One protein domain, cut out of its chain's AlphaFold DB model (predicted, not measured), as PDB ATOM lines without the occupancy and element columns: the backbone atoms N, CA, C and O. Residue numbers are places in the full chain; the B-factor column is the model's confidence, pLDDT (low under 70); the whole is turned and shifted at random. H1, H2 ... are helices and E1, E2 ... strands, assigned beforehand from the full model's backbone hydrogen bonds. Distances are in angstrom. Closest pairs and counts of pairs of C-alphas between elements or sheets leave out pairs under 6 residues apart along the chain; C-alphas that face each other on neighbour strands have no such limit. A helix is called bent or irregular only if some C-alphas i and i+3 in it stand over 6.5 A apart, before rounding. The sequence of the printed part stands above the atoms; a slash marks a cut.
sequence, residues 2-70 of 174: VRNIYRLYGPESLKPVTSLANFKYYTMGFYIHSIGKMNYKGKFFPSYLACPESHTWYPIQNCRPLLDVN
ATOM      1  N   VAL A   2     251.622 111.300 120.474       82.44
ATOM      2  CA  VAL A   2     250.957 110.697 119.288       82.44
ATOM      3  C   VAL A   2     249.434 110.812 119.289       82.44
ATOM      4  O   VAL A   2     248.864 111.226 118.289       82.44
ATOM      5  N   ARG A   3     248.775 110.598 120.434       83.44
ATOM      6  CA  ARG A   3     247.331 110.864 120.572       83.44
ATOM      7  C   ARG A   3     246.946 112.306 120.246       83.44
ATOM      8  O   ARG A   3     245.881 112.533 119.698       83.44
ATOM      9  N   ASN A   4     247.792 113.268 120.608       87.12
ATOM     10  CA  ASN A   4     247.517 114.679 120.347       87.12
ATOM     11  C   ASN A   4     247.653 114.986 118.853       87.12
ATOM     12  O   ASN A   4     246.793 115.639 118.283       87.12
ATOM     13  N   ILE A   5     248.690 114.439 118.212       86.69
ATOM     14  CA  ILE A   5     248.890 114.551 116.762       86.69
ATOM     15  C   ILE A   5     247.708 113.920 116.015       86.69
ATOM     16  O   ILE A   5     247.138 114.562 115.143       86.69
ATOM     17  N   TYR A   6     247.286 112.714 116.404       87.12
ATOM     18  CA  TYR A   6     246.131 112.047 115.799       87.12
ATOM     19  C   TYR A   6     244.828 112.830 116.009       87.12
ATOM     20  O   TYR A   6     244.032 112.954 115.091       87.12
ATOM     21  N   ARG A   7     244.616 113.422 117.191       87.81
ATOM     22  CA  ARG A   7     243.446 114.280 117.447       87.81
ATOM     23  C   ARG A   7     243.441 115.549 116.592       87.81
ATOM     24  O   ARG A   7     242.380 115.973 116.156       87.81
ATOM     25  N   LEU A   8     244.603 116.165 116.371       89.88
ATOM     26  CA  LEU A   8     244.714 117.436 115.649       89.88
ATOM     27  C   LEU A   8     244.750 117.273 114.126       89.88
ATOM     28  O   LEU A   8     244.250 118.144 113.419       89.88
ATOM     29  N   TYR A   9     245.313 116.176 113.622       89.62
ATOM     30  CA  TYR A   9     245.597 115.978 112.193       89.62
ATOM     31  C   TYR A   9     245.072 114.653 111.625       89.62
ATOM     32  O   TYR A   9     245.338 114.332 110.466       89.62
ATOM     33  N   GLY A  10     244.379 113.859 112.441       86.94
ATOM     34  CA  GLY A  10     243.757 112.612 112.016       86.94
ATOM     35  C   GLY A  10     242.587 112.832 111.053       86.94
ATOM     36  O   GLY A  10     242.203 113.967 110.779       86.94
ATOM     37  N   PRO A  11     241.995 111.744 110.543       87.62
ATOM     38  CA  PRO A  11     240.957 111.811 109.514       87.62
ATOM     39  C   PRO A  11     239.678 112.521 109.984       87.62
ATOM     40  O   PRO A  11     238.982 113.114 109.171       87.62
ATOM     41  N   GLU A  12     239.396 112.495 111.289       87.25
ATOM     42  CA  GLU A  12     238.234 113.145 111.914       87.25
ATOM     43  C   GLU A  12     238.551 114.551 112.461       87.25
ATOM     44  O   GLU A  12     237.728 115.150 113.152       87.25
ATOM     45  N   SER A  13     239.758 115.079 112.229       88.62
ATOM     46  CA  SER A  13     240.145 116.379 112.773       88.62
ATOM     47  C   SER A  13     239.650 117.547 111.916       88.62
ATOM     48  O   SER A  13     239.314 117.401 110.745       88.62
ATOM     49  N   LEU A  14     239.677 118.754 112.492       86.50
ATOM     50  CA  LEU A  14     239.364 120.002 111.780       86.50
ATOM     51  C   LEU A  14     240.341 120.309 110.628       86.50
ATOM     52  O   LEU A  14     240.024 121.102 109.746       86.50
ATOM     53  N   LYS A  15     241.553 119.740 110.668       88.88
ATOM     54  CA  LYS A  15     242.621 119.945 109.678       88.88
ATOM     55  C   LYS A  15     243.288 118.602 109.367       88.88
ATOM     56  O   LYS A  15     244.403 118.359 109.842       88.88
ATOM     57  N   PRO A  16     242.611 117.717 108.620       87.19
ATOM     58  CA  PRO A  16     243.131 116.391 108.350       87.19
ATOM     59  C   PRO A  16     244.370 116.494 107.463       87.19
ATOM     60  O   PRO A  16     244.390 117.204 106.457       87.19
ATOM     61  N   VAL A  17     245.418 115.767 107.838       89.81
ATOM     62  CA  VAL A  17     246.628 115.628 107.028       89.81
ATOM     63  C   VAL A  17     246.711 114.175 106.596       89.81
ATOM     64  O   VAL A  17     246.919 113.286 107.420       89.81
ATOM     65  N   THR A  18     246.572 113.920 105.295       85.38
ATOM     66  CA  THR A  18     246.482 112.560 104.738       85.38
ATOM     67  C   THR A  18     247.665 111.675 105.141       85.38
ATOM     68  O   THR A  18     247.478 110.499 105.442       85.38
ATOM     69  N   SER A  19     248.876 112.236 105.239       85.25
ATOM     70  CA  SER A  19     250.069 111.497 105.678       85.25
ATOM     71  C   SER A  19     250.055 111.103 107.163       85.25
ATOM     72  O   SER A  19     250.735 110.153 107.546       85.25
ATOM     73  N   LEU A  20     249.266 111.783 108.001       83.69
ATOM     74  CA  LEU A  20     249.116 111.506 109.436       83.69
ATOM     75  C   LEU A  20     247.817 110.763 109.774       83.69
ATOM     76  O   LEU A  20     247.650 110.321 110.912       83.69
ATOM     77  N   ALA A  21     246.931 110.555 108.797       79.19
ATOM     78  CA  ALA A  21     245.630 109.922 109.007       79.19
ATOM     79  C   ALA A  21     245.728 108.501 109.601       79.19
ATOM     80  O   ALA A  21     244.846 108.069 110.343       79.19
ATOM     81  N   ASN A  22     246.836 107.796 109.342       80.38
ATOM     82  CA  ASN A  22     247.098 106.437 109.832       80.38
ATOM     83  C   ASN A  22     248.115 106.372 110.985       80.38
ATOM     84  O   ASN A  22     248.553 105.288 111.374       80.38
ATOM     85  N   PHE A  23     248.497 107.513 111.564       83.81
ATOM     86  CA  PHE A  23     249.520 107.589 112.607       83.81
ATOM     87  C   PHE A  23     248.968 107.187 113.990       83.81
ATOM     88  O   PHE A  23     248.723 108.022 114.862       83.81
ATOM     89  N   LYS A  24     248.729 105.883 114.179       81.75
ATOM     90  CA  LYS A  24     248.108 105.312 115.391       81.75
ATOM     91  C   LYS A  24     249.114 104.820 116.435       81.75
ATOM     92  O   LYS A  24     248.796 104.790 117.624       81.75
ATOM     93  N   TYR A  25     250.322 104.452 116.011       86.75
ATOM     94  CA  TYR A  25     251.314 103.783 116.854       86.75
ATOM     95  C   TYR A  25     252.625 104.565 116.925       86.75
ATOM     96  O   TYR A  25     253.015 105.247 115.981       86.75
ATOM     97  N   TYR A  26     253.308 104.452 118.065       89.00
ATOM     98  CA  TYR A  26     254.612 105.060 118.305       89.00
ATOM     99  C   TYR A  26     255.581 104.033 118.862       89.00
ATOM    100  O   TYR A  26     255.365 103.489 119.946       89.00
ATOM    101  N   THR A  27     256.665 103.799 118.136       89.50
ATOM    102  CA  THR A  27     257.693 102.845 118.541       89.50
ATOM    103  C   THR A  27     258.625 103.481 119.569       89.50
ATOM    104  O   THR A  27     259.294 104.472 119.288       89.50
ATOM    105  N   MET A  28     258.709 102.891 120.765       87.62
ATOM    106  CA  MET A  28     259.572 103.373 121.859       87.62
ATOM    107  C   MET A  28     260.970 102.724 121.904       87.62
ATOM    108  O   MET A  28     261.733 102.991 122.847       87.62
ATOM    109  N   GLY A  29     261.308 101.934 120.880       89.75
ATOM    110  CA  GLY A  29     262.547 101.160 120.758       89.75
ATOM    111  C   GLY A  29     262.487  99.806 121.471       89.75
ATOM    112  O   GLY A  29     261.410  99.352 121.859       89.75
ATOM    113  N   PHE A  30     263.650  99.174 121.650       89.81
ATOM    114  CA  PHE A  30     263.778  97.890 122.347       89.81
ATOM    115  C   PHE A  30     263.396  97.980 123.824       89.81
ATOM    116  O   PHE A  30     263.703  98.967 124.494       89.81
ATOM    117  N   TYR A  31     262.786  96.911 124.337       92.69
ATOM    118  CA  TYR A  31     262.440  96.759 125.744       92.69
ATOM    119  C   TYR A  31     263.402  95.802 126.445       92.69
ATOM    120  O   TYR A  31     263.369  94.598 126.224       92.69
ATOM    121  N   ILE A  32     264.251  96.359 127.309       93.25
ATOM    122  CA  ILE A  32     265.163  95.614 128.179       93.25
ATOM    123  C   ILE A  32     264.614  95.718 129.598       93.25
ATOM    124  O   ILE A  32     264.700  96.777 130.222       93.25
ATOM    125  N   HIS A  33     264.023  94.628 130.081       93.75
ATOM    126  CA  HIS A  33     263.245  94.612 131.318       93.75
ATOM    127  C   HIS A  33     264.053  95.038 132.560       93.75
ATOM    128  O   HIS A  33     263.548  95.782 133.397       93.75
ATOM    129  N   SER A  34     265.339  94.676 132.619       91.19
ATOM    130  CA  SER A  34     266.233  94.995 133.740       91.19
ATOM    131  C   SER A  34     266.638  96.472 133.855       91.19
ATOM    132  O   SER A  34     267.193  96.873 134.876       91.19
ATOM    133  N   ILE A  35     266.388  97.308 132.837       93.44
ATOM    134  CA  ILE A  35     266.833  98.710 132.833       93.44
ATOM    135  C   ILE A  35     265.687  99.635 133.259       93.44
ATOM    136  O   ILE A  35     264.635  99.698 132.616       93.44
ATOM    137  N   GLY A  36     265.933 100.466 134.281       92.12
ATOM    138  CA  GLY A  36     264.947 101.415 134.823       92.12
ATOM    139  C   GLY A  36     264.335 102.365 133.780       92.12
ATOM    140  O   GLY A  36     263.146 102.685 133.848       92.12
ATOM    141  N   LYS A  37     265.104 102.731 132.741       92.50
ATOM    142  CA  LYS A  37     264.627 103.503 131.580       92.50
ATOM    143  C   LYS A  37     263.430 102.843 130.888       92.50
ATOM    144  O   LYS A  37     262.470 103.509 130.506       92.50
ATOM    145  N   MET A  38     263.477 101.529 130.705       92.12
ATOM    146  CA  MET A  38     262.396 100.819 130.027       92.12
ATOM    147  C   MET A  38     261.220 100.570 130.962       92.12
ATOM    148  O   MET A  38     260.076 100.582 130.510       92.12
ATOM    149  N   ASN A  39     261.469 100.464 132.268       88.19
ATOM    150  CA  ASN A  39     260.397 100.374 133.250       88.19
ATOM    151  C   ASN A  39     259.506 101.631 133.240       88.19
ATOM    152  O   ASN A  39     258.288 101.491 133.124       88.19
ATOM    153  N   TYR A  40     260.078 102.849 133.244       91.00
ATOM    154  CA  TYR A  40     259.253 104.069 133.154       91.00
ATOM    155  C   TYR A  40     258.513 104.167 131.813       91.00
ATOM    156  O   TYR A  40     257.334 104.513 131.801       91.00
ATOM    157  N   LYS A  41     259.158 103.815 130.688       90.19
ATOM    158  CA  LYS A  41     258.498 103.809 129.370       90.19
ATOM    159  C   LYS A  41     257.336 102.817 129.319       90.19
ATOM    160  O   LYS A  41     256.307 103.100 128.718       90.19
ATOM    161  N   GLY A  42     257.467 101.686 130.002       88.88
ATOM    162  CA  GLY A  42     256.406 100.690 130.095       88.88
ATOM    163  C   GLY A  42     255.174 101.137 130.887       88.88
ATOM    164  O   GLY A  42     254.153 100.462 130.821       88.88
ATOM    165  N   LYS A  43     255.238 102.258 131.620       89.94
ATOM    166  CA  LYS A  43     254.086 102.828 132.339       89.94
ATOM    167  C   LYS A  43     253.160 103.656 131.438       89.94
ATOM    168  O   LYS A  43     252.044 103.961 131.848       89.94
ATOM    169  N   PHE A  44     253.581 104.026 130.224       89.19
ATOM    170  CA  PHE A  44     252.694 104.713 129.280       89.19
ATOM    171  C   PHE A  44     251.604 103.749 128.795       89.19
ATOM    172  O   PHE A  44     251.914 102.659 128.326       89.19
ATOM    173  N   PHE A  45     250.328 104.132 128.885       87.31
ATOM    174  CA  PHE A  45     249.211 103.249 128.530       87.31
ATOM    175  C   PHE A  45     248.419 103.730 127.299       87.31
ATOM    176  O   PHE A  45     248.033 104.908 127.255       87.31
ATOM    177  N   PRO A  46     248.080 102.836 126.343       91.31
ATOM    178  CA  PRO A  46     248.483 101.432 126.266       91.31
ATOM    179  C   PRO A  46     249.910 101.283 125.719       91.31
ATOM    180  O   PRO A  46     250.334 102.063 124.866       91.31
ATOM    181  N   SER A  47     250.624 100.267 126.201       93.06
ATOM    182  CA  SER A  47     251.934  99.855 125.691       93.06
ATOM    183  C   SER A  47     251.914  98.374 125.366       93.06
ATOM    184  O   SER A  47     251.325  97.579 126.101       93.06
ATOM    185  N   TYR A  48     252.599  98.022 124.285       94.19
ATOM    186  CA  TYR A  48     252.679  96.662 123.778       94.19
ATOM    187  C   TYR A  48     254.139  96.279 123.547       94.19
ATOM    188  O   TYR A  48     254.954  97.132 123.192       94.19
ATOM    189  N   LEU A  49     254.451  95.001 123.733       93.81
ATOM    190  CA  LEU A  49     255.731  94.403 123.376       93.81
ATOM    191  C   LEU A  49     255.521  93.401 122.247       93.81
ATOM    192  O   LEU A  49     254.572  92.619 122.287       93.81
ATOM    193  N   ALA A  50     256.409  93.429 121.258       91.25
ATOM    194  CA  ALA A  50     256.488  92.375 120.262       91.25
ATOM    195  C   ALA A  50     257.161  91.150 120.891       91.25
ATOM    196  O   ALA A  50     258.209  91.274 121.529       91.25
ATOM    197  N   CYS A  51     256.548  89.982 120.734       89.81
ATOM    198  CA  CYS A  51     257.150  88.722 121.140       89.81
ATOM    199  C   CYS A  51     258.379  88.422 120.263       89.81
ATOM    200  O   CYS A  51     258.278  88.568 119.044       89.81
ATOM    201  N   PRO A  52     259.514  87.999 120.849       84.12
ATOM    202  CA  PRO A  52     260.739  87.738 120.091       84.12
ATOM    203  C   PRO A  52     260.647  86.522 119.159       84.12
ATOM    204  O   PRO A  52     261.403  86.460 118.203       84.12
ATOM    205  N   GLU A  53     259.746  85.574 119.432       82.50
ATOM    206  CA  GLU A  53     259.550  84.376 118.597       82.50
ATOM    207  C   GLU A  53     258.447  84.599 117.550       82.50
ATOM    208  O   GLU A  53     258.659  84.487 116.349       82.50
ATOM    209  N   SER A  54     257.251  84.977 118.005       81.50
ATOM    210  CA  SER A  54     256.053  85.047 117.166       81.50
ATOM    211  C   SER A  54     255.862  86.376 116.425       81.50
ATOM    212  O   SER A  54     254.951  86.491 115.604       81.50
ATOM    213  N   HIS A  55     256.654  87.406 116.749       82.88
ATOM    214  CA  HIS A  55     256.557  88.770 116.202       82.88
ATOM    215  C   HIS A  55     255.183  89.452 116.352       82.88
ATOM    216  O   HIS A  55     254.892  90.473 115.725       82.88
ATOM    217  N   THR A  56     254.329  88.923 117.220       86.75
ATOM    218  CA  THR A  56     253.003  89.460 117.536       86.75
ATOM    219  C   THR A  56     253.053  90.366 118.766       86.75
ATOM    220  O   THR A  56     253.924  90.236 119.628       86.75
ATOM    221  N   TRP A  57     252.128  91.326 118.838       90.81
ATOM    222  CA  TRP A  57     252.127  92.381 119.855       90.81
ATOM    223  C   TRP A  57     251.214  92.042 121.038       90.81
ATOM    224  O   TRP A  57     250.028  91.785 120.847       90.81
ATOM    225  N   TYR A  58     251.744  92.132 122.261       92.56
ATOM    226  CA  TYR A  58     251.021  91.829 123.503       92.56
ATOM    227  C   TYR A  58     251.060  92.989 124.498       92.56
ATOM    228  O   TYR A  58     252.074  93.688 124.563       92.56
ATOM    229  N   PRO A  59     249.993  93.206 125.292       93.69
ATOM    230  CA  PRO A  59     249.990  94.215 126.347       93.69
ATOM    231  C   PRO A  59     251.142  93.999 127.327       93.69
ATOM    232  O   PRO A  59     251.332  92.900 127.847       93.69
ATOM    233  N   ILE A  60     251.886  95.064 127.628       93.69
ATOM    234  CA  ILE A  60     253.072  94.980 128.491       93.69
ATOM    235  C   ILE A  60     252.763  94.433 129.894       93.69
ATOM    236  O   ILE A  60     253.636  93.840 130.525       93.69
ATOM    237  N   GLN A  61     251.532  94.609 130.379       92.94
ATOM    238  CA  GLN A  61     251.072  94.077 131.663       92.94
ATOM    239  C   GLN A  61     251.130  92.549 131.704       92.94
ATOM    240  O   GLN A  61     251.488  91.995 132.736       92.94
ATOM    241  N   ASN A  62     250.844  91.889 130.582       92.31
ATOM    242  CA  ASN A  62     250.874  90.431 130.477       92.31
ATOM    243  C   ASN A  62     252.309  89.919 130.291       92.31
ATOM    244  O   ASN A  62     252.638  88.814 130.705       92.31
ATOM    245  N   CYS A  63     253.175  90.736 129.688       93.38
ATOM    246  CA  CYS A  63     254.562  90.374 129.413       93.38
ATOM    247  C   CYS A  63     255.463  90.483 130.649       93.38
ATOM    248  O   CYS A  63     256.398  89.704 130.790       93.38
ATOM    249  N   ARG A  64     255.211  91.459 131.532       92.69
ATOM    250  CA  ARG A  64     256.055  91.732 132.708       92.69
ATOM    251  C   ARG A  64     256.251  90.514 133.620       92.69
ATOM    252  O   ARG A  64     257.412  90.176 133.805       92.69
ATOM    253  N   PRO A  65     255.199  89.792 134.059       93.44
ATOM    254  CA  PRO A  65     255.370  88.612 134.910       93.44
ATOM    255  C   PRO A  65     256.287  87.544 134.302       93.44
ATOM    256  O   PRO A  65     257.050  86.899 135.011       93.44
ATOM    257  N   LEU A  66     256.250  87.376 132.976       93.88
ATOM    258  CA  LEU A  66     257.110  86.426 132.266       93.88
ATOM    259  C   LEU A  66     258.575  86.884 132.240       93.88
ATOM    260  O   LEU A  66     259.483  86.052 132.236       93.88
ATOM    261  N   LEU A  67     258.798  88.198 132.185       93.75
ATOM    262  CA  LEU A  67     260.121  88.818 132.137       93.75
ATOM    263  C   LEU A  67     260.735  89.031 133.529       93.75
ATOM    264  O   LEU A  67     261.958  89.126 133.638       93.75
ATOM    265  N   ASP A  68     259.902  89.076 134.572       93.56
ATOM    266  CA  ASP A  68     260.328  89.075 135.974       93.56
ATOM    267  C   ASP A  68     260.971  87.719 136.343       93.56
ATOM    268  O   ASP A  68     261.915  87.677 137.131       93.56
ATOM    269  N   VAL A  69     260.489  86.614 135.751       93.81
ATOM    270  CA  VAL A  69     261.010  85.250 135.978       93.81
ATOM    271  C   VAL A  69     262.226  84.949 135.101       93.81
ATOM    272  O   VAL A  69     263.245  84.483 135.606       93.81
ATOM    273  N   ASN A  70     262.140  85.218 133.793       92.38
ATOM    274  CA  ASN A  70     263.208  84.919 132.840       92.38
ATOM    275  C   ASN A  70     263.584  86.156 132.024       92.38
ATOM    276  O   ASN A  70     262.730  86.874 131.514       92.38
TER     277      ASN A  70
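What this domain is: This is residues 2 to 70 of the 174 residues of the protein "ATE_C domain-containing protein" of Schistocephalus solidus (UniProt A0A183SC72). An elongated model has a small hairpin of two strands, E1 and E2, with helix H3 following it at one end and helix H1 at the far end, joined through the long unnamed stretch 10 to 35 and helix H2. The printed part has 69 residues, in order H1, H2, E1, E2, H3; the sheet is antiparallel and the class mostly helix, with under half of the residues in named elements. It is loose, radius of gyration of the C-alphas 15.1 A, spanning 47 by 25 by 17 A.

Where its parts are: E1 is residues 48 to 50 and E2 57 to 59. H3, residues 60 to 69, is 14.6 A long, ending at C-alpha 69 (261.010, 85.250, 135.978); it is only just irregular, C-alphas 62 and 65 being 6.6 A apart. H2 is residues 36 to 41. H1, residues 2 to 9, is 10.3 A long from C-alpha 2 (250.957, 110.697, 119.288).

How they stand to each other: E1 and E2 form a hairpin, antiparallel at 145 degrees; N 49 and O 58 are 2.8 A apart, within hydrogen-bond range. The closest C-alphas of E1 and H3, Tyr 48 and Ile 60, are 5.0 A apart. H2 is apart from E2 and H3; H1 is apart from H2, H3, E1 and E2. Every O i to N i+4 pair is within hydrogen-bond range in H1 and H2, 3 of 6 in H3.

The domain as a whole: The C-alphas farthest apart, Leu 14 and Val 69, are 47.6 A apart. The printed part has no cut; H1 to H2 is a long link of 26 residues. Mean pLDDT of the printed part is 89.1, and no printed residue is under 70.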